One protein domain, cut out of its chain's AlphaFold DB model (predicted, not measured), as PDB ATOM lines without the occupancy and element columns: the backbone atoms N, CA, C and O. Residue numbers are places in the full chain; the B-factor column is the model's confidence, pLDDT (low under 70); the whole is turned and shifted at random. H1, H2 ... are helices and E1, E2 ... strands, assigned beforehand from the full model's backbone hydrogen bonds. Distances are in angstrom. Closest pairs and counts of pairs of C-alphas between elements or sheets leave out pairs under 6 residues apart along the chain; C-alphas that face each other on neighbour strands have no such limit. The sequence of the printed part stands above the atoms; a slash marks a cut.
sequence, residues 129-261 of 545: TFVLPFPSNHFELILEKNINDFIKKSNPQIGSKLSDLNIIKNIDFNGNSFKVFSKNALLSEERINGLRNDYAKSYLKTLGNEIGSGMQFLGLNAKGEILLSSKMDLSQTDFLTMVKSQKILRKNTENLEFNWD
ATOM      1  N   THR A 129     170.677 147.020 174.769       95.00
ATOM      2  CA  THR A 129     169.310 146.770 175.245       95.00
ATOM      3  C   THR A 129     169.228 147.020 176.744       95.00
ATOM      4  O   THR A 129     170.088 146.565 177.493       95.00
ATOM      5  N   PHE A 130     168.175 147.708 177.170       95.56
ATOM      6  CA  PHE A 130     167.885 148.014 178.564       95.56
ATOM      7  C   PHE A 130     166.480 147.541 178.936       95.56
ATOM      8  O   PHE A 130     165.580 147.470 178.093       95.56
ATOM      9  N   VAL A 131     166.297 147.251 180.222       95.88
ATOM     10  CA  VAL A 131     164.997 146.905 180.812       95.88
ATOM     11  C   VAL A 131     164.555 148.030 181.737       95.88
ATOM     12  O   VAL A 131     165.311 148.454 182.606       95.88
ATOM     13  N   LEU A 132     163.336 148.532 181.575       93.94
ATOM     14  CA  LEU A 132     162.816 149.636 182.375       93.94
ATOM     15  C   LEU A 132     161.486 149.250 183.036       93.94
ATOM     16  O   LEU A 132     160.574 148.811 182.331       93.94
ATOM     17  N   PRO A 133     161.323 149.440 184.360       92.12
ATOM     18  CA  PRO A 133     160.054 149.173 185.024       92.12
ATOM     19  C   PRO A 133     158.911 149.962 184.383       92.12
ATOM     20  O   PRO A 133     159.011 151.176 184.187       92.12
ATOM     21  N   PHE A 134     157.817 149.274 184.058       91.06
ATOM     22  CA  PHE A 134     156.643 149.923 183.488       91.06
ATOM     23  C   PHE A 134     155.913 150.720 184.579       91.06
ATOM     24  O   PHE A 134     155.584 150.155 185.628       91.06
ATOM     25  N   PRO A 135     155.625 152.018 184.369       89.50
ATOM     26  CA  PRO A 135     154.965 152.843 185.375       89.50
ATOM     27  C   PRO A 135     153.451 152.561 185.402       89.50
ATOM     28  O   PRO A 135     152.631 153.388 185.002       89.50
ATOM     29  N   SER A 136     153.089 151.372 185.895       89.19
ATOM     30  CA  SER A 136     151.731 150.807 185.875       89.19
ATOM     31  C   SER A 136     150.692 151.729 186.500       89.19
ATOM     32  O   SER A 136     149.666 151.996 185.887       89.19
ATOM     33  N   ASN A 137     150.978 152.280 187.683       87.81
ATOM     34  CA  ASN A 137     150.033 153.149 188.391       87.81
ATOM     35  C   ASN A 137     149.682 154.392 187.569       87.81
ATOM     36  O   ASN A 137     148.538 154.830 187.545       87.81
ATOM     37  N   HIS A 138     150.666 154.948 186.865       87.12
ATOM     38  CA  HIS A 138     150.450 156.126 186.044       87.12
ATOM     39  C   HIS A 138     149.669 155.804 184.770       87.12
ATOM     40  O   HIS A 138     148.757 156.543 184.411       87.12
ATOM     41  N   PHE A 139     149.979 154.675 184.129       90.00
ATOM     42  CA  PHE A 139     149.195 154.171 183.005       90.00
ATOM     43  C   PHE A 139     147.718 153.981 183.384       90.00
ATOM     44  O   PHE A 139     146.845 154.446 182.656       90.00
ATOM     45  N   GLU A 140     147.432 153.359 184.532       89.25
ATOM     46  CA  GLU A 140     146.055 153.139 184.989       89.25
ATOM     47  C   GLU A 140     145.311 154.458 185.245       89.25
ATOM     48  O   GLU A 140     144.168 154.602 184.812       89.25
ATOM     49  N   LEU A 141     145.973 155.457 185.846       87.50
ATOM     50  CA  LEU A 141     145.395 156.793 186.042       87.50
ATOM     51  C   LEU A 141     145.054 157.483 184.713       87.50
ATOM     52  O   LEU A 141     143.994 158.092 184.577       87.50
ATOM     53  N   ILE A 142     145.937 157.385 183.715       88.06
ATOM     54  CA  ILE A 142     145.711 157.972 182.385       88.06
ATOM     55  C   ILE A 142     144.588 157.247 181.656       88.06
ATOM     56  O   ILE A 142     143.766 157.894 181.007       88.06
ATOM     57  N   LEU A 143     144.536 155.920 181.767       88.25
ATOM     58  CA  LEU A 143     143.467 155.115 181.196       88.25
ATOM     59  C   LEU A 143     142.113 155.499 181.793       88.25
ATOM     60  O   LEU A 143     141.168 155.735 181.048       88.25
ATOM     61  N   GLU A 144     142.028 155.639 183.113       86.56
ATOM     62  CA  GLU A 144     140.803 156.064 183.793       86.56
ATOM     63  C   GLU A 144     140.395 157.486 183.423       86.56
ATOM     64  O   GLU A 144     139.220 157.726 183.142       86.56
ATOM     65  N   LYS A 145     141.348 158.423 183.348       87.00
ATOM     66  CA  LYS A 145     141.083 159.781 182.853       87.00
ATOM     67  C   LYS A 145     140.507 159.743 181.435       87.00
ATOM     68  O   LYS A 145     139.461 160.334 181.194       87.00
ATOM     69  N   ASN A 146     141.138 159.002 180.525       88.56
ATOM     70  CA  ASN A 146     140.699 158.891 179.134       88.56
ATOM     71  C   ASN A 146     139.315 158.250 178.997       88.56
ATOM     72  O   ASN A 146     138.516 158.711 178.188       88.56
ATOM     73  N   ILE A 147     139.014 157.214 179.786       86.88
ATOM     74  CA  ILE A 147     137.682 156.596 179.810       86.88
ATOM     75  C   ILE A 147     136.641 157.608 180.290       86.88
ATOM     76  O   ILE A 147     135.598 157.771 179.661       86.88
ATOM     77  N   ASN A 148     136.924 158.307 181.387       84.44
ATOM     78  CA  ASN A 148     136.019 159.314 181.928       84.44
ATOM     79  C   ASN A 148     135.776 160.449 180.932       84.44
ATOM     80  O   ASN A 148     134.635 160.874 180.755       84.44
ATOM     81  N   ASP A 149     136.828 160.918 180.264       86.19
ATOM     82  CA  ASP A 149     136.728 161.953 179.242       86.19
ATOM     83  C   ASP A 149     135.934 161.458 178.034       86.19
ATOM     84  O   ASP A 149     135.068 162.184 177.554       86.19
ATOM     85  N   PHE A 150     136.153 160.218 177.588       86.19
ATOM     86  CA  PHE A 150     135.352 159.592 176.539       86.19
ATOM     87  C   PHE A 150     133.875 159.560 176.927       86.19
ATOM     88  O   PHE A 150     133.045 160.059 176.178       86.19
ATOM     89  N   ILE A 151     133.542 159.069 178.122       83.50
ATOM     90  CA  ILE A 151     132.156 158.978 178.597       83.50
ATOM     91  C   ILE A 151     131.518 160.370 178.727       83.50
ATOM     92  O   ILE A 151     130.382 160.562 178.297       83.50
ATOM     93  N   LYS A 152     132.232 161.357 179.281       81.88
ATOM     94  CA  LYS A 152     131.717 162.724 179.483       81.88
ATOM     95  C   LYS A 152     131.554 163.503 178.181       81.88
ATOM     96  O   LYS A 152     130.566 164.214 178.030       81.88
ATOM     97  N   LYS A 153     132.525 163.399 177.269       77.62
ATOM     98  CA  LYS A 153     132.526 164.097 175.973       77.62
ATOM     99  C   LYS A 153     131.696 163.365 174.920       77.62
ATOM    100  O   LYS A 153     131.457 163.918 173.847       77.62
ATOM    101  N   SER A 154     131.283 162.128 175.195       72.44
ATOM    102  CA  SER A 154     130.495 161.339 174.259       72.44
ATOM    103  C   SER A 154     129.170 162.033 173.927       72.44
ATOM    104  O   SER A 154     128.461 162.532 174.802       72.44
ATOM    105  N   ASN A 155     128.837 162.072 172.634       74.44
ATOM    106  CA  ASN A 155     127.531 162.530 172.160       74.44
ATOM    107  C   ASN A 155     126.427 161.714 172.874       74.44
ATOM    108  O   ASN A 155     126.630 160.512 173.073       74.44
ATOM    109  N   PRO A 156     125.266 162.306 173.224       81.12
ATOM    110  CA  PRO A 156     124.110 161.581 173.762       81.12
ATOM    111  C   PRO A 156     123.827 160.213 173.116       81.12
ATOM    112  O   PRO A 156     123.477 159.276 173.828       81.12
ATOM    113  N   GLN A 157     124.057 160.061 171.806       81.75
ATOM    114  CA  GLN A 157     123.913 158.784 171.089       81.75
ATOM    115  C   GLN A 157     124.910 157.690 171.516       81.75
ATOM    116  O   GLN A 157     124.580 156.509 171.529       81.75
ATOM    117  N   ILE A 158     126.150 158.053 171.844       83.62
ATOM    118  CA  ILE A 158     127.152 157.106 172.355       83.62
ATOM    119  C   ILE A 158     126.810 156.746 173.803       83.62
ATOM    120  O   ILE A 158     126.888 155.581 174.179       83.62
ATOM    121  N   GLY A 159     126.379 157.730 174.598       84.38
ATOM    122  CA  GLY A 159     125.896 157.495 175.955       84.38
ATOM    123  C   GLY A 159     124.730 156.502 175.993       84.38
ATOM    124  O   GLY A 159     124.771 155.570 176.791       84.38
ATOM    125  N   SER A 160     123.743 156.651 175.099       85.44
ATOM    126  CA  SER A 160     122.618 155.713 175.003       85.44
ATOM    127  C   SER A 160     123.081 154.314 174.600       85.44
ATOM    128  O   SER A 160     122.745 153.359 175.286       85.44
ATOM    129  N   LYS A 161     123.953 154.190 173.588       89.31
ATOM    130  CA  LYS A 161     124.537 152.897 173.182       89.31
ATOM    131  C   LYS A 161     125.258 152.192 174.333       89.31
ATOM    132  O   LYS A 161     125.084 150.996 174.536       89.31
ATOM    133  N   LEU A 162     126.061 152.919 175.110       88.81
ATOM    134  CA  LEU A 162     126.775 152.350 176.259       88.81
ATOM    135  C   LEU A 162     125.820 151.923 177.388       88.81
ATOM    136  O   LEU A 162     126.110 150.952 178.090       88.81
ATOM    137  N   SER A 163     124.690 152.610 177.556       88.25
ATOM    138  CA  SER A 163     123.623 152.194 178.472       88.25
ATOM    139  C   SER A 163     122.838 150.985 177.957       88.25
ATOM    140  O   SER A 163     122.580 150.078 178.741       88.25
ATOM    141  N   ASP A 164     122.545 150.905 176.656       89.62
ATOM    142  CA  ASP A 164     121.881 149.750 176.026       89.62
ATOM    143  C   ASP A 164     122.744 148.484 176.125       89.62
ATOM    144  O   ASP A 164     122.252 147.384 176.376       89.62
ATOM    145  N   LEU A 165     124.065 148.648 175.992       88.94
ATOM    146  CA  LEU A 165     125.048 147.597 176.254       88.94
ATOM    147  C   LEU A 165     125.239 147.303 177.739       88.94
ATOM    148  O   LEU A 165     125.996 146.397 178.071       88.94
ATOM    149  N   ASN A 166     124.588 148.053 178.629       89.44
ATOM    150  CA  ASN A 166     124.659 147.874 180.071       89.44
ATOM    151  C   ASN A 166     126.074 148.092 180.649       89.44
ATOM    152  O   ASN A 166     126.436 147.549 181.694       89.44
ATOM    153  N   ILE A 167     126.896 148.873 179.943       88.12
ATOM    154  CA  ILE A 167     128.245 149.264 180.363       88.12
ATOM    155  C   ILE A 167     128.173 150.445 181.326       88.12
ATOM    156  O   ILE A 167     128.990 150.517 182.239       88.12
ATOM    157  N   ILE A 168     127.222 151.362 181.110       88.00
ATOM    158  CA  ILE A 168     126.998 152.548 181.943       88.00
ATOM    159  C   ILE A 168     125.622 152.467 182.591       88.00
ATOM    160  O   ILE A 168     124.623 152.252 181.902       88.00
ATOM    161  N   LYS A 169     125.567 152.743 183.894       85.06
ATOM    162  CA  LYS A 169     124.323 152.884 184.651       85.06
ATOM    163  C   LYS A 169     124.281 154.205 185.396       85.06
ATOM    164  O   LYS A 169     125.311 154.707 185.841       85.06
ATOM    165  N   ASN A 170     123.075 154.740 185.549       82.25
ATOM    166  CA  ASN A 170     122.819 155.791 186.523       82.25
ATOM    167  C   ASN A 170     122.483 155.118 187.854       82.25
ATOM    168  O   ASN A 170     121.619 154.245 187.899       82.25
ATOM    169  N   ILE A 171     123.179 155.518 188.910       77.69
ATOM    170  CA  ILE A 171     122.849 155.157 190.283       77.69
ATOM    171  C   ILE A 171     122.326 156.414 190.959       77.69
ATOM    172  O   ILE A 171     123.028 157.426 191.023       77.69
ATOM    173  N   ASP A 172     121.103 156.329 191.466       78.06
ATOM    174  CA  ASP A 172     120.491 157.393 192.244       78.06
ATOM    175  C   ASP A 172     120.857 157.216 193.715       78.06
ATOM    176  O   ASP A 172     120.545 156.202 194.341       78.06
ATOM    177  N   PHE A 173     121.519 158.220 194.279       66.94
ATOM    178  CA  PHE A 173     121.867 158.261 195.690       66.94
ATOM    179  C   PHE A 173     121.433 159.596 196.290       66.94
ATOM    180  O   PHE A 173     121.948 160.655 195.929       66.94
ATOM    181  N   ASN A 174     120.471 159.553 197.216       70.50
ATOM    182  CA  ASN A 174     119.934 160.725 197.920       70.50
ATOM    183  C   ASN A 174     119.475 161.867 196.988       70.50
ATOM    184  O   ASN A 174     119.736 163.037 197.257       70.50
ATOM    185  N   GLY A 175     118.807 161.532 195.880       72.94
ATOM    186  CA  GLY A 175     118.322 162.513 194.902       72.94
ATOM    187  C   GLY A 175     119.381 163.017 193.914       72.94
ATOM    188  O   GLY A 175     119.050 163.820 193.046       72.94
ATOM    189  N   ASN A 176     120.622 162.526 194.002       69.94
ATOM    190  CA  ASN A 176     121.678 162.785 193.026       69.94
ATOM    191  C   ASN A 176     121.933 161.536 192.176       69.94
ATOM    192  O   ASN A 176     122.264 160.478 192.709       69.94
ATOM    193  N   SER A 177     121.824 161.669 190.855       72.94
ATOM    194  CA  SER A 177     122.138 160.598 189.906       72.94
ATOM    195  C   SER A 177     123.614 160.658 189.500       72.94
ATOM    196  O   SER A 177     124.055 161.663 188.931       72.94
ATOM    197  N   PHE A 178     124.373 159.588 189.723       74.69
ATOM    198  CA  PHE A 178     125.759 159.463 189.263       74.69
ATOM    199  C   PHE A 178     125.883 158.372 188.201       74.69
ATOM    200  O   PHE A 178     125.285 157.306 188.317       74.69
ATOM    201  N   LYS A 179     126.694 158.622 187.168       77.19
ATOM    202  CA  LYS A 179     127.025 157.612 186.157       77.19
ATOM    203  C   LYS A 179     128.175 156.742 186.646       77.19
ATOM    204  O   LYS A 179     129.273 157.250 186.859       77.19
ATOM    205  N   VAL A 180     127.933 155.442 186.750       81.31
ATOM    206  CA  VAL A 180     128.968 154.422 186.951       81.31
ATOM    207  C   VAL A 180     129.165 153.622 185.674       81.31
ATOM    208  O   VAL A 180     128.257 153.535 184.845       81.31
ATOM    209  N   PHE A 181     130.353 153.047 185.499       83.06
ATOM    210  CA  PHE A 181     130.660 152.249 184.319       83.06
ATOM    211  C   PHE A 181     131.533 151.035 184.629       83.06
ATOM    212  O   PHE A 181     132.404 151.065 185.499       83.06
ATOM    213  N   SER A 182     131.345 149.974 183.846       83.25
ATOM    214  CA  SER A 182     132.152 148.756 183.916       83.25
ATOM    215  C   SER A 182     133.435 148.904 183.085       83.25
ATOM    216  O   SER A 182     133.438 148.708 181.866       83.25
ATOM    217  N   LYS A 183     134.560 149.238 183.739       77.56
ATOM    218  CA  LYS A 183     135.889 149.381 183.093       77.56
ATOM    219  C   LYS A 183     136.278 148.133 182.295       77.56
ATOM    220  O   LYS A 183     136.722 148.236 181.156       77.56
ATOM    221  N   ASN A 184     136.047 146.956 182.873       79.00
ATOM    222  CA  ASN A 184     136.422 145.670 182.279       79.00
ATOM    223  C   ASN A 184     135.473 145.220 181.153       79.00
ATOM    224  O   ASN A 184     135.752 144.239 180.469       79.00
ATOM    225  N   ALA A 185     134.360 145.928 180.948       85.12
ATOM    226  CA  ALA A 185     133.496 145.751 179.786       85.12
ATOM    227  C   ALA A 185     133.852 146.708 178.637       85.12
ATOM    228  O   ALA A 185     133.514 146.452 177.486       85.12
ATOM    229  N   LEU A 186     134.561 147.803 178.895       86.88
ATOM    230  CA  LEU A 186     134.885 148.754 177.831       86.88
ATOM    231  C   LEU A 186     135.946 148.218 176.868       86.88
ATOM    232  O   LEU A 186     135.867 148.471 175.668       86.88
ATOM    233  N   LEU A 187     136.947 147.497 177.378       88.50
ATOM    234  CA  LEU A 187     138.124 147.117 176.603       88.50
ATOM    235  C   LEU A 187     138.500 145.653 176.813       88.50
ATOM    236  O   LEU A 187     138.525 145.164 177.940       88.50
ATOM    237  N   SER A 188     138.880 144.992 175.720       89.44
ATOM    238  CA  SER A 188     139.552 143.695 175.776       89.44
ATOM    239  C   SER A 188     140.952 143.817 176.373       89.44
ATOM    240  O   SER A 188     141.593 144.869 176.297       89.44
ATOM    241  N   GLU A 189     141.472 142.712 176.903       89.69
ATOM    242  CA  GLU A 189     142.855 142.661 177.398       89.69
ATOM    243  C   GLU A 189     143.874 142.942 176.282       89.69
ATOM    244  O   GLU A 189     144.861 143.644 176.490       89.69
ATOM    245  N   GLU A 190     143.588 142.481 175.062       90.12
ATOM    246  CA  GLU A 190     144.368 142.806 173.864       90.12
ATOM    247  C   GLU A 190     144.407 144.317 173.604       90.12
ATOM    248  O   GLU A 190     145.478 144.886 173.380       90.12
ATOM    249  N   ARG A 191     143.256 144.993 173.701       89.69
ATOM    250  CA  ARG A 191     143.182 146.439 173.502       89.69
ATOM    251  C   ARG A 191     143.924 147.185 174.606       89.69
ATOM    252  O   ARG A 191     144.677 148.100 174.287       89.69
ATOM    253  N   ILE A 192     143.788 146.770 175.867       90.12
ATOM    254  CA  ILE A 192     144.553 147.335 176.992       90.12
ATOM    255  C   ILE A 192     146.060 147.170 176.757       90.12
ATOM    256  O   ILE A 192     146.812 148.121 176.955       90.12
ATOM    257  N   ASN A 193     146.512 146.008 176.279       91.19
ATOM    258  CA  ASN A 193     147.920 145.776 175.955       91.19
ATOM    259  C   ASN A 193     148.406 146.654 174.790       91.19
ATOM    260  O   ASN A 193     149.521 147.175 174.839       91.19
ATOM    261  N   GLY A 194     147.560 146.893 173.783       91.56
ATOM    262  CA  GLY A 194     147.820 147.890 172.740       91.56
ATOM    263  C   GLY A 194     148.035 149.289 173.324       91.56
ATOM    264  O   GLY A 194     149.056 149.919 173.057       91.56
ATOM    265  N   LEU A 195     147.139 149.728 174.215       91.62
ATOM    266  CA  LEU A 195     147.260 151.021 174.899       91.62
ATOM    267  C   LEU A 195     148.506 151.094 175.796       91.62
ATOM    268  O   LEU A 195     149.147 152.142 175.862       91.62
ATOM    269  N   ARG A 196     148.896 149.992 176.452       92.44
ATOM    270  CA  ARG A 196     150.154 149.909 177.219       92.44
ATOM    271  C   ARG A 196     151.372 150.107 176.328       92.44
ATOM    272  O   ARG A 196     152.287 150.824 176.722       92.44
ATOM    273  N   ASN A 197     151.377 149.516 175.134       92.88
ATOM    274  CA  ASN A 197     152.461 149.694 174.170       92.88
ATOM    275  C   ASN A 197     152.538 151.141 173.672       92.88
ATOM    276  O   ASN A 197     153.627 151.708 173.601       92.88
ATOM    277  N   ASP A 198     151.401 151.758 173.359       91.19
ATOM    278  CA  ASP A 198     151.360 153.152 172.902       91.19
ATOM    279  C   ASP A 198     151.792 154.119 174.009       91.19
ATOM    280  O   ASP A 198     152.598 155.027 173.780       91.19
ATOM    281  N   TYR A 199     151.353 153.857 175.240       91.62
ATOM    282  CA  TYR A 199     151.820 154.568 176.419       91.62
ATOM    283  C   TYR A 199     153.333 154.384 176.636       91.62
ATOM    284  O   TYR A 199     154.038 155.372 176.835       91.62
ATOM    285  N   ALA A 200     153.862 153.159 176.543       92.38
ATOM    286  CA  ALA A 200     155.292 152.886 176.696       92.38
ATOM    287  C   ALA A 200     156.129 153.632 175.649       92.38
ATOM    288  O   ALA A 200     157.136 154.248 175.995       92.38
ATOM    289  N   LYS A 201     155.693 153.650 174.383       92.00
ATOM    290  CA  LYS A 201     156.346 154.427 173.317       92.00
ATOM    291  C   LYS A 201     156.356 155.922 173.632       92.00
ATOM    292  O   LYS A 201     157.393 156.564 173.493       92.00
ATOM    293  N   SER A 202     155.225 156.475 174.075       89.69
ATOM    294  CA  SER A 202     155.122 157.892 174.447       89.69
ATOM    295  C   SER A 202     156.011 158.241 175.649       89.69
ATOM    296  O   SER A 202     156.743 159.235 175.639       89.69
ATOM    297  N   TYR A 203     156.022 157.364 176.654       89.50
ATOM    298  CA  TYR A 203     156.877 157.480 177.828       89.50
ATOM    299  C   TYR A 203     158.363 157.465 177.449       89.50
ATOM    300  O   TYR A 203     159.100 158.364 177.851       89.50
ATOM    301  N   LEU A 204     158.792 156.517 176.608       90.88
ATOM    302  CA  LEU A 204     160.173 156.443 176.127       90.88
ATOM    303  C   LEU A 204     160.565 157.634 175.257       90.88
ATOM    304  O   LEU A 204     161.687 158.114 175.370       90.88
ATOM    305  N   LYS A 205     159.657 158.145 174.420       89.94
ATOM    306  CA  LYS A 205     159.906 159.357 173.630       89.94
ATOM    307  C   LYS A 205     160.172 160.560 174.540       89.94
ATOM    308  O   LYS A 205     161.114 161.311 174.309       89.94
ATOM    309  N   THR A 206     159.374 160.716 175.594       87.44
ATOM    310  CA  THR A 206     159.537 161.800 176.574       87.44
ATOM    311  C   THR A 206     160.838 161.646 177.359       87.44
ATOM    312  O   THR A 206     161.606 162.596 177.481       87.44
ATOM    313  N   LEU A 207     161.115 160.434 177.839       88.31
ATOM    314  CA  LEU A 207     162.351 160.084 178.536       88.31
ATOM    315  C   LEU A 207     163.591 160.339 177.666       88.31
ATOM    316  O   LEU A 207     164.554 160.942 178.129       88.31
ATOM    317  N   GLY A 208     163.549 159.923 176.400       89.25
ATOM    318  CA  GLY A 208     164.624 160.148 175.439       89.25
ATOM    319  C   GLY A 208     164.892 161.631 175.188       89.25
ATOM    320  O   GLY A 208     166.050 162.033 175.127       89.25
ATOM    321  N   ASN A 209     163.842 162.458 175.131       88.25
ATOM    322  CA  ASN A 209     163.977 163.910 174.995       88.25
ATOM    323  C   ASN A 209     164.609 164.563 176.235       88.25
ATOM    324  O   ASN A 209     165.479 165.412 176.083       88.25
ATOM    325  N   GLU A 210     164.199 164.174 177.448       86.75
ATOM    326  CA  GLU A 210     164.742 164.753 178.692       86.75
ATOM    327  C   GLU A 210     166.201 164.338 178.930       86.75
ATOM    328  O   GLU A 210     166.990 165.117 179.455       86.75
ATOM    329  N   ILE A 211     166.576 163.122 178.527       86.94
ATOM    330  CA  ILE A 211     167.947 162.619 178.687       86.94
ATOM    331  C   ILE A 211     168.840 162.991 177.488       86.94
ATOM    332  O   ILE A 211     170.064 162.931 177.577       86.94
ATOM    333  N   GLY A 212     168.256 163.409 176.362       84.81
ATOM    334  CA  GLY A 212     169.001 163.767 175.154       84.81
ATOM    335  C   GLY A 212     169.547 162.557 174.390       84.81
ATOM    336  O   GLY A 212     170.595 162.648 173.757       84.81
ATOM    337  N   SER A 213     168.853 161.416 174.436       84.50
ATOM    338  CA  SER A 213     169.244 160.209 173.699       84.50
ATOM    339  C   SER A 213     168.056 159.512 173.064       84.50
ATOM    340  O   SER A 213     167.004 159.340 173.679       84.50
ATOM    341  N   GLY A 214     168.255 159.035 171.838       86.19
ATOM    342  CA  GLY A 214     167.278 158.200 171.152       86.19
ATOM    343  C   GLY A 214     167.079 156.874 171.883       86.19
ATOM    344  O   GLY A 214     168.043 156.155 172.142       86.19
ATOM    345  N   MET A 215     165.822 156.556 172.189       91.50
ATOM    346  CA  MET A 215     165.403 155.274 172.754       91.50
ATOM    347  C   MET A 215     164.381 154.633 171.820       91.50
ATOM    348  O   MET A 215     163.393 155.268 171.449       91.50
ATOM    349  N   GLN A 216     164.606 153.379 171.445       93.81
ATOM    350  CA  GLN A 216     163.690 152.618 170.602       93.81
ATOM    351  C   GLN A 216     162.951 151.585 171.450       93.81
ATOM    352  O   GLN A 216     163.569 150.769 172.125       93.81
ATOM    353  N   PHE A 217     161.620 151.608 171.395       95.75
ATOM    354  CA  PHE A 217     160.777 150.598 172.033       95.75
ATOM    355  C   PHE A 217     160.907 149.255 171.304       95.75
ATOM    356  O   PHE A 217     160.682 149.195 170.094       95.75
ATOM    357  N   LEU A 218     161.229 148.190 172.039       95.50
ATOM    358  CA  LEU A 218     161.332 146.827 171.507       95.50
ATOM    359  C   LEU A 218     160.137 145.948 171.900       95.50
ATOM    360  O   LEU A 218     159.857 144.962 171.224       95.50
ATOM    361  N   GLY A 219     159.430 146.292 172.976       95.62
ATOM    362  CA  GLY A 219     158.285 145.528 173.465       95.62
ATOM    363  C   GLY A 219     158.170 145.553 174.983       95.62
ATOM    364  O   GLY A 219     158.880 146.289 175.669       95.62
ATOM    365  N   LEU A 220     157.272 144.719 175.502       94.31
ATOM    366  CA  LEU A 220     157.189 144.400 176.924       94.31
ATOM    367  C   LEU A 220     157.713 142.978 177.143       94.31
ATOM    368  O   LEU A 220     157.436 142.089 176.337       94.31
ATOM    369  N   ASN A 221     158.468 142.752 178.218       93.44
ATOM    370  CA  ASN A 221     158.900 141.403 178.590       93.44
ATOM    371  C   ASN A 221     157.774 140.623 179.304       93.44
ATOM    372  O   ASN A 221     156.686 141.144 179.546       93.44
ATOM    373  N   ALA A 222     158.045 139.374 179.700       88.69
ATOM    374  CA  ALA A 222     157.077 138.532 180.414       88.69
ATOM    375  C   ALA A 222     156.618 139.106 181.772       88.69
ATOM    376  O   ALA A 222     155.547 138.749 182.256       88.69
ATOM    377  N   LYS A 223     157.406 140.003 182.380       90.56
ATOM    378  CA  LYS A 223     157.056 140.725 183.615       90.56
ATOM    379  C   LYS A 223     156.280 142.021 183.346       90.56
ATOM    380  O   LYS A 223     155.900 142.709 184.288       90.56
ATOM    381  N   GLY A 224     156.046 142.368 182.079       90.75
ATOM    382  CA  GLY A 224     155.409 143.619 181.673       90.75
ATOM    383  C   GLY A 224     156.335 144.837 181.731       90.75
ATOM    384  O   GLY A 224     155.849 145.960 181.669       90.75
ATOM    385  N   GLU A 225     157.648 144.644 181.857       94.25
ATOM    386  CA  GLU A 225     158.639 145.724 181.856       94.25
ATOM    387  C   GLU A 225     158.979 146.141 180.423       94.25
ATOM    388  O   GLU A 225     158.936 145.332 179.495       94.25
ATOM    389  N   ILE A 226     159.345 147.406 180.247       95.88
ATOM    390  CA  ILE A 226     159.672 147.989 178.950       95.88
ATOM    391  C   ILE A 226     161.052 147.505 178.508       95.88
ATOM    392  O   ILE A 226     162.051 147.754 179.182       95.88
ATOM    393  N   LEU A 227     161.107 146.865 177.343       96.50
ATOM    394  CA  LEU A 227     162.342 146.575 176.627       96.50
ATOM    395  C   LEU A 227     162.625 147.710 175.649       96.50
ATOM    396  O   LEU A 227     161.764 148.079 174.842       96.50
ATOM    397  N   LEU A 228     163.835 148.256 175.708       96.06
ATOM    398  CA  LEU A 228     164.261 149.341 174.831       96.06
ATOM    399  C   LEU A 228     165.699 149.152 174.361       96.06
ATOM    400  O   LEU A 228     166.499 148.551 175.073       96.06
ATOM    401  N   SER A 229     166.045 149.709 173.203       94.44
ATOM    402  CA  SER A 229     167.438 149.888 172.790       94.44
ATOM    403  C   SER A 229     167.840 151.362 172.805       94.44
ATOM    404  O   SER A 229     167.039 152.252 172.514       94.44
ATOM    405  N   SER A 230     169.094 151.625 173.170       93.06
ATOM    406  CA  SER A 230     169.694 152.961 173.184       93.06
ATOM    407  C   SER A 230     171.171 152.879 172.799       93.06
ATOM    408  O   SER A 230     171.832 151.873 173.046       93.06
ATOM    409  N   LYS A 231     171.707 153.951 172.206       91.12
ATOM    410  CA  LYS A 231     173.144 154.081 171.888       91.12
ATOM    411  C   LYS A 231     173.989 154.536 173.086       91.12
ATOM    412  O   LYS A 231     175.161 154.850 172.928       91.12
ATOM    413  N   MET A 232     173.383 154.617 174.266       88.06
ATOM    414  CA  MET A 232     174.066 154.984 175.501       88.06
ATOM    415  C   MET A 232     175.097 153.938 175.900       88.06
ATOM    416  O   MET A 232     174.773 152.757 176.027       88.06
ATOM    417  N   ASP A 233     176.306 154.401 176.200       89.94
ATOM    418  CA  ASP A 233     177.336 153.572 176.809       89.94
ATOM    419  C   ASP A 233     177.205 153.582 178.338       89.94
ATOM    420  O   ASP A 233     178.008 154.162 179.060       89.94
ATOM    421  N   LEU A 234     176.112 152.995 178.832       90.06
ATOM    422  CA  LEU A 234     175.820 152.876 180.261       90.06
ATOM    423  C   LEU A 234     175.598 151.414 180.639       90.06
ATOM    424  O   LEU A 234     175.139 150.607 179.822       90.06
ATOM    425  N   SER A 235     175.884 151.075 181.898       93.12
ATOM    426  CA  SER A 235     175.388 149.832 182.483       93.12
ATOM    427  C   SER A 235     173.876 149.925 182.726       93.12
ATOM    428  O   SER A 235     173.300 151.013 182.800       93.12
ATOM    429  N   GLN A 236     173.211 148.780 182.890       93.94
ATOM    430  CA  GLN A 236     171.791 148.731 183.253       93.94
ATOM    431  C   GLN A 236     171.508 149.488 184.565       93.94
ATOM    432  O   GLN A 236     170.495 150.178 184.679       93.94
ATOM    433  N   THR A 237     172.405 149.392 185.549       93.94
ATOM    434  CA  THR A 237     172.265 150.058 186.852       93.94
ATOM    435  C   THR A 237     172.411 151.574 186.731       93.94
ATOM    436  O   THR A 237     171.600 152.318 187.291       93.94
ATOM    437  N   ASP A 238     173.392 152.040 185.955       92.44
ATOM    438  CA  ASP A 238     173.623 153.473 185.738       92.44
ATOM    439  C   ASP A 238     172.479 154.091 184.937       92.44
ATOM    440  O   ASP A 238     171.974 155.158 185.289       92.44
ATOM    441  N   PHE A 239     171.997 153.372 183.917       91.94
ATOM    442  CA  PHE A 239     170.822 153.768 183.153       91.94
ATOM    443  C   PHE A 239     169.601 153.946 184.060       91.94
ATOM    444  O   PHE A 239     168.962 154.995 184.032       91.94
ATOM    445  N   LEU A 240     169.293 152.972 184.922       91.12
ATOM    446  CA  LEU A 240     168.159 153.082 185.843       91.12
ATOM    447  C   LEU A 240     168.320 154.227 186.849       91.12
ATOM    448  O   LEU A 240     167.337 154.892 187.174       91.12
ATOM    449  N   THR A 241     169.535 154.468 187.337       90.19
ATOM    450  CA  THR A 241     169.825 155.571 188.265       90.19
ATOM    451  C   THR A 241     169.608 156.922 187.590       90.19
ATOM    452  O   THR A 241     168.944 157.796 188.148       90.19
ATOM    453  N   MET A 242     170.076 157.058 186.349       88.94
ATOM    454  CA  MET A 242     169.834 158.227 185.513       88.94
ATOM    455  C   MET A 242     168.342 158.418 185.220       88.94
ATOM    456  O   MET A 242     167.857 159.534 185.306       88.94
ATOM    457  N   VAL A 243     167.582 157.364 184.916       88.12
ATOM    458  CA  VAL A 243     166.130 157.487 184.687       88.12
ATOM    459  C   VAL A 243     165.406 157.929 185.966       88.12
ATOM    460  O   VAL A 243     164.531 158.789 185.906       88.12
ATOM    461  N   LYS A 244     165.780 157.383 187.131       85.50
ATOM    462  CA  LYS A 244     165.174 157.728 188.433       85.50
ATOM    463  C   LYS A 244     165.411 159.181 188.845       85.50
ATOM    464  O   LYS A 244     164.566 159.744 189.537       85.50
ATOM    465  N   SER A 245     166.530 159.787 188.444       80.81
ATOM    466  CA  SER A 245     166.794 161.201 188.735       80.81
ATOM    467  C   SER A 245     165.910 162.149 187.916       80.81
ATOM    468  O   SER A 245     165.731 163.307 188.299       80.81
ATOM    469  N   GLN A 246     165.284 161.659 186.841       79.00
ATOM    470  CA  GLN A 246     164.395 162.451 186.003       79.00
ATOM    471  C   GLN A 246     162.952 162.442 186.531       79.00
ATOM    472  O   GLN A 246     162.302 161.403 186.661       79.00
ATOM    473  N   LYS A 247     162.379 163.628 186.768       68.56
ATOM    474  CA  LYS A 247     160.969 163.807 187.184       68.56
ATOM    475  C   LYS A 247     159.993 163.719 185.998       68.56
ATOM    476  O   LYS A 247     159.181 164.617 185.783       68.56
ATOM    477  N   ILE A 248     160.061 162.644 185.216       67.56
ATOM    478  CA  ILE A 248     159.368 162.537 183.913       67.56
ATOM    479  C   ILE A 248     157.865 162.333 184.061       67.56
ATOM    480  O   ILE A 248     157.088 162.846 183.259       67.56
ATOM    481  N   LEU A 249     157.441 161.638 185.120       61.44
ATOM    482  CA  LEU A 249     156.042 161.246 185.315       61.44
ATOM    483  C   LEU A 249     155.069 162.433 185.401       61.44
ATOM    484  O   LEU A 249     153.889 162.240 185.153       61.44
ATOM    485  N   ARG A 250     155.534 163.649 185.723       55.59
ATOM    486  CA  ARG A 250     154.660 164.828 185.873       55.59
ATOM    487  C   ARG A 250     154.569 165.726 184.639       55.59
ATOM    488  O   ARG A 250     153.689 166.571 184.611       55.59
ATOM    489  N   LYS A 251     155.478 165.616 183.662       57.16
ATOM    490  CA  LYS A 251     155.654 166.685 182.662       57.16
ATOM    491  C   LYS A 251     154.875 166.524 181.352       57.16
ATOM    492  O   LYS A 251     154.718 167.533 180.684       57.16
ATOM    493  N   ASN A 252     154.447 165.325 180.928       52.31
ATOM    494  CA  ASN A 252     153.969 165.186 179.534       52.31
ATOM    495  C   ASN A 252     153.008 164.032 179.190       52.31
ATOM    496  O   ASN A 252     152.781 163.743 178.019       52.31
ATOM    497  N   THR A 253     152.393 163.376 180.168       54.34
ATOM    498  CA  THR A 253     151.353 162.360 179.897       54.34
ATOM    499  C   THR A 253     149.935 162.916 179.879       54.34
ATOM    500  O   THR A 253     148.993 162.188 179.570       54.34
ATOM    501  N   GLU A 254     149.772 164.206 180.165       56.41
ATOM    502  CA  GLU A 254     148.466 164.863 180.236       56.41
ATOM    503  C   GLU A 254     147.722 164.897 178.891       56.41
ATOM    504  O   GLU A 254     146.496 165.014 178.905       56.41
ATOM    505  N   ASN A 255     148.440 164.696 177.774       63.22
ATOM    506  CA  ASN A 255     147.934 164.771 176.398       63.22
ATOM    507  C   ASN A 255     147.876 163.416 175.671       63.22
ATOM    508  O   ASN A 255     147.707 163.384 174.451       63.22
ATOM    509  N   LEU A 256     148.068 162.292 176.370       75.25
ATOM    510  CA  LEU A 256     147.888 160.990 175.733       75.25
ATOM    511  C   LEU A 256     146.388 160.713 175.593       75.25
ATOM    512  O   LEU A 256     145.760 160.210 176.523       75.25
ATOM    513  N   GLU A 257     145.830 161.073 174.441       78.56
ATOM    514  CA  GLU A 257     144.455 160.744 174.083       78.56
ATOM    515  C   GLU A 257     144.399 159.365 173.429       78.56
ATOM    516  O   GLU A 257     145.069 159.083 172.431       78.56
ATOM    517  N   PHE A 258     143.590 158.485 174.005       82.62
ATOM    518  CA  PHE A 258     143.289 157.203 173.393       82.62
ATOM    519  C   PHE A 258     142.172 157.365 172.371       82.62
ATOM    520  O   PHE A 258     141.155 157.999 172.636       82.62
ATOM    521  N   ASN A 259     142.355 156.774 171.192       81.19
ATOM    522  CA  ASN A 259     141.287 156.720 170.205       81.19
ATOM    523  C   ASN A 259     140.230 155.702 170.660       81.19
ATOM    524  O   ASN A 259     140.513 154.498 170.757       81.19
ATOM    525  N   TRP A 260     139.034 156.206 170.943       84.44
ATOM    526  CA  TRP A 260     137.879 155.429 171.368       84.44
ATOM    527  C   TRP A 260     136.922 155.244 170.194       84.44
ATOM    528  O   TRP A 260     136.386 156.213 169.662       84.44
ATOM    529  N   ASP A 261     136.677 153.990 169.827       85.50
ATOM    530  CA  ASP A 261     135.695 153.625 168.810       85.50
ATOM    531  C   ASP A 261     134.562 152.829 169.463       85.50
ATOM    532  O   ASP A 261     134.771 151.725 169.973       85.50
TER     533      ASP A 261
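Overview. This is residues 129 to 261 of the 545 residues of an uncharacterized protein of Helicobacter sp. 12S02232-10 (UniProt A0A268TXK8). A long, loose rod has a small folded lobe at each end and two helices, H1 and H4, making most of the length between them. In one lobe H4 packs over E4 and E5 of a small three-stranded sheet, with H5 beside the edge strand E1; in the other lobe the strand hairpin E2 and E3 has H2 near its E2 side. The first part of H1 passes near H4 at a wide angle, and residues 246 to 261, with no named element, run from H5 back toward the other end. The printed part has 133 residues, with five named helices and five named strands in the order E1 H1 H2 E2 E3 H3 H4 E4 E5 H5, a mixed class of helices and strands; the larger sheet has the order E1, E5, E4 and is antiparallel, as is the sheet of E2 and E3. The radius of gyration of the C-alphas is 18.5 A, and they span 60 by 26 by 22 A.

Arrangement. E1, residues 129 to 132, is an edge strand and antiparallel to E5, residues 226 to 230; N 130 and O 228 are 2.8 A apart, within hydrogen-bond range. E5 is the inner strand and forms a hairpin with the edge strand E4, residues 215 to 220, at 153 degrees between their directions; N 227 and O 219 are 2.8 A apart. This sheet is only just strongly twisted, its C-alphas lying up to 4.0 A off the best plane. H4, residues 189 to 211, is on the sheet at a height over the sheet of 8.9 A, over E5 and E4, and runs along the strands at 22 degrees to E4 on the local plane; its closest C-alphas to E4 are those of Gly 208 and Met 215, 5.6 A apart. H5, residues 236 to 245, is also on the sheet, its closest C-alphas to E1 being those of Phe 130 and Gln 236, 6.1 A apart. The arrangement is two layers, helices on one face of a sheet: H4 and H5 with the sheet E1 E5 E4. H4 and H5 are close but not clearly touching, about perpendicular at 81 degrees, with the C-alphas of Leu 207 and Val 243 closest at 7.7 A. H1, residues 136 to 153, is not on this sheet; it is close to but not clearly touching H4, with the C-alphas of Phe 139 and Tyr 199 closest at 7.1 A. H1 and H4 run opposite ways at a steep tilt of 67 degrees, only just short of about perpendicular. H2, residues 156 to 164, is close to but not clearly touching H1, with the C-alphas of Ile 151 and Gly 159 closest at 7.0 A. E2, residues 168 to 173, and E3, residues 176 to 181, form an antiparallel hairpin at 150 degrees; N 171 and O 178 are 2.8 A apart. The closest C-alphas of H2 and E2 are those of Leu 162 and Ile 168, 5.7 A apart. H1 and E3 are near each other, with 6 pairs of C-alphas within 10 A. H3, residues 183 to 186, is apart from H4 and only just apart from H1, the closest C-alphas being 8.1 A apart. In H1, H2, H4 and H5 every O i to N i+4 pair is within hydrogen-bond range; H3 is too short for such a pair.

Along the chain. E1 begins at C-alpha 129, (169.310, 146.770, 175.245). H1 is 25.4 A from first to last C-alpha, and H4 is 32.1 A. E2 measures 15.7 A and E3 16.4 A. H5 ends at C-alpha 245, (166.794, 161.201, 188.735).

Size, cuts and confidence. The two C-alphas farthest apart, of Gly 175 and Asp 233, are 62.4 A apart. The printed part has no cut, and each link between named elements is tight. The mean pLDDT of the printed part is 85.3; it is under 70 at residue 173, residue 176 and residues 247 to 255.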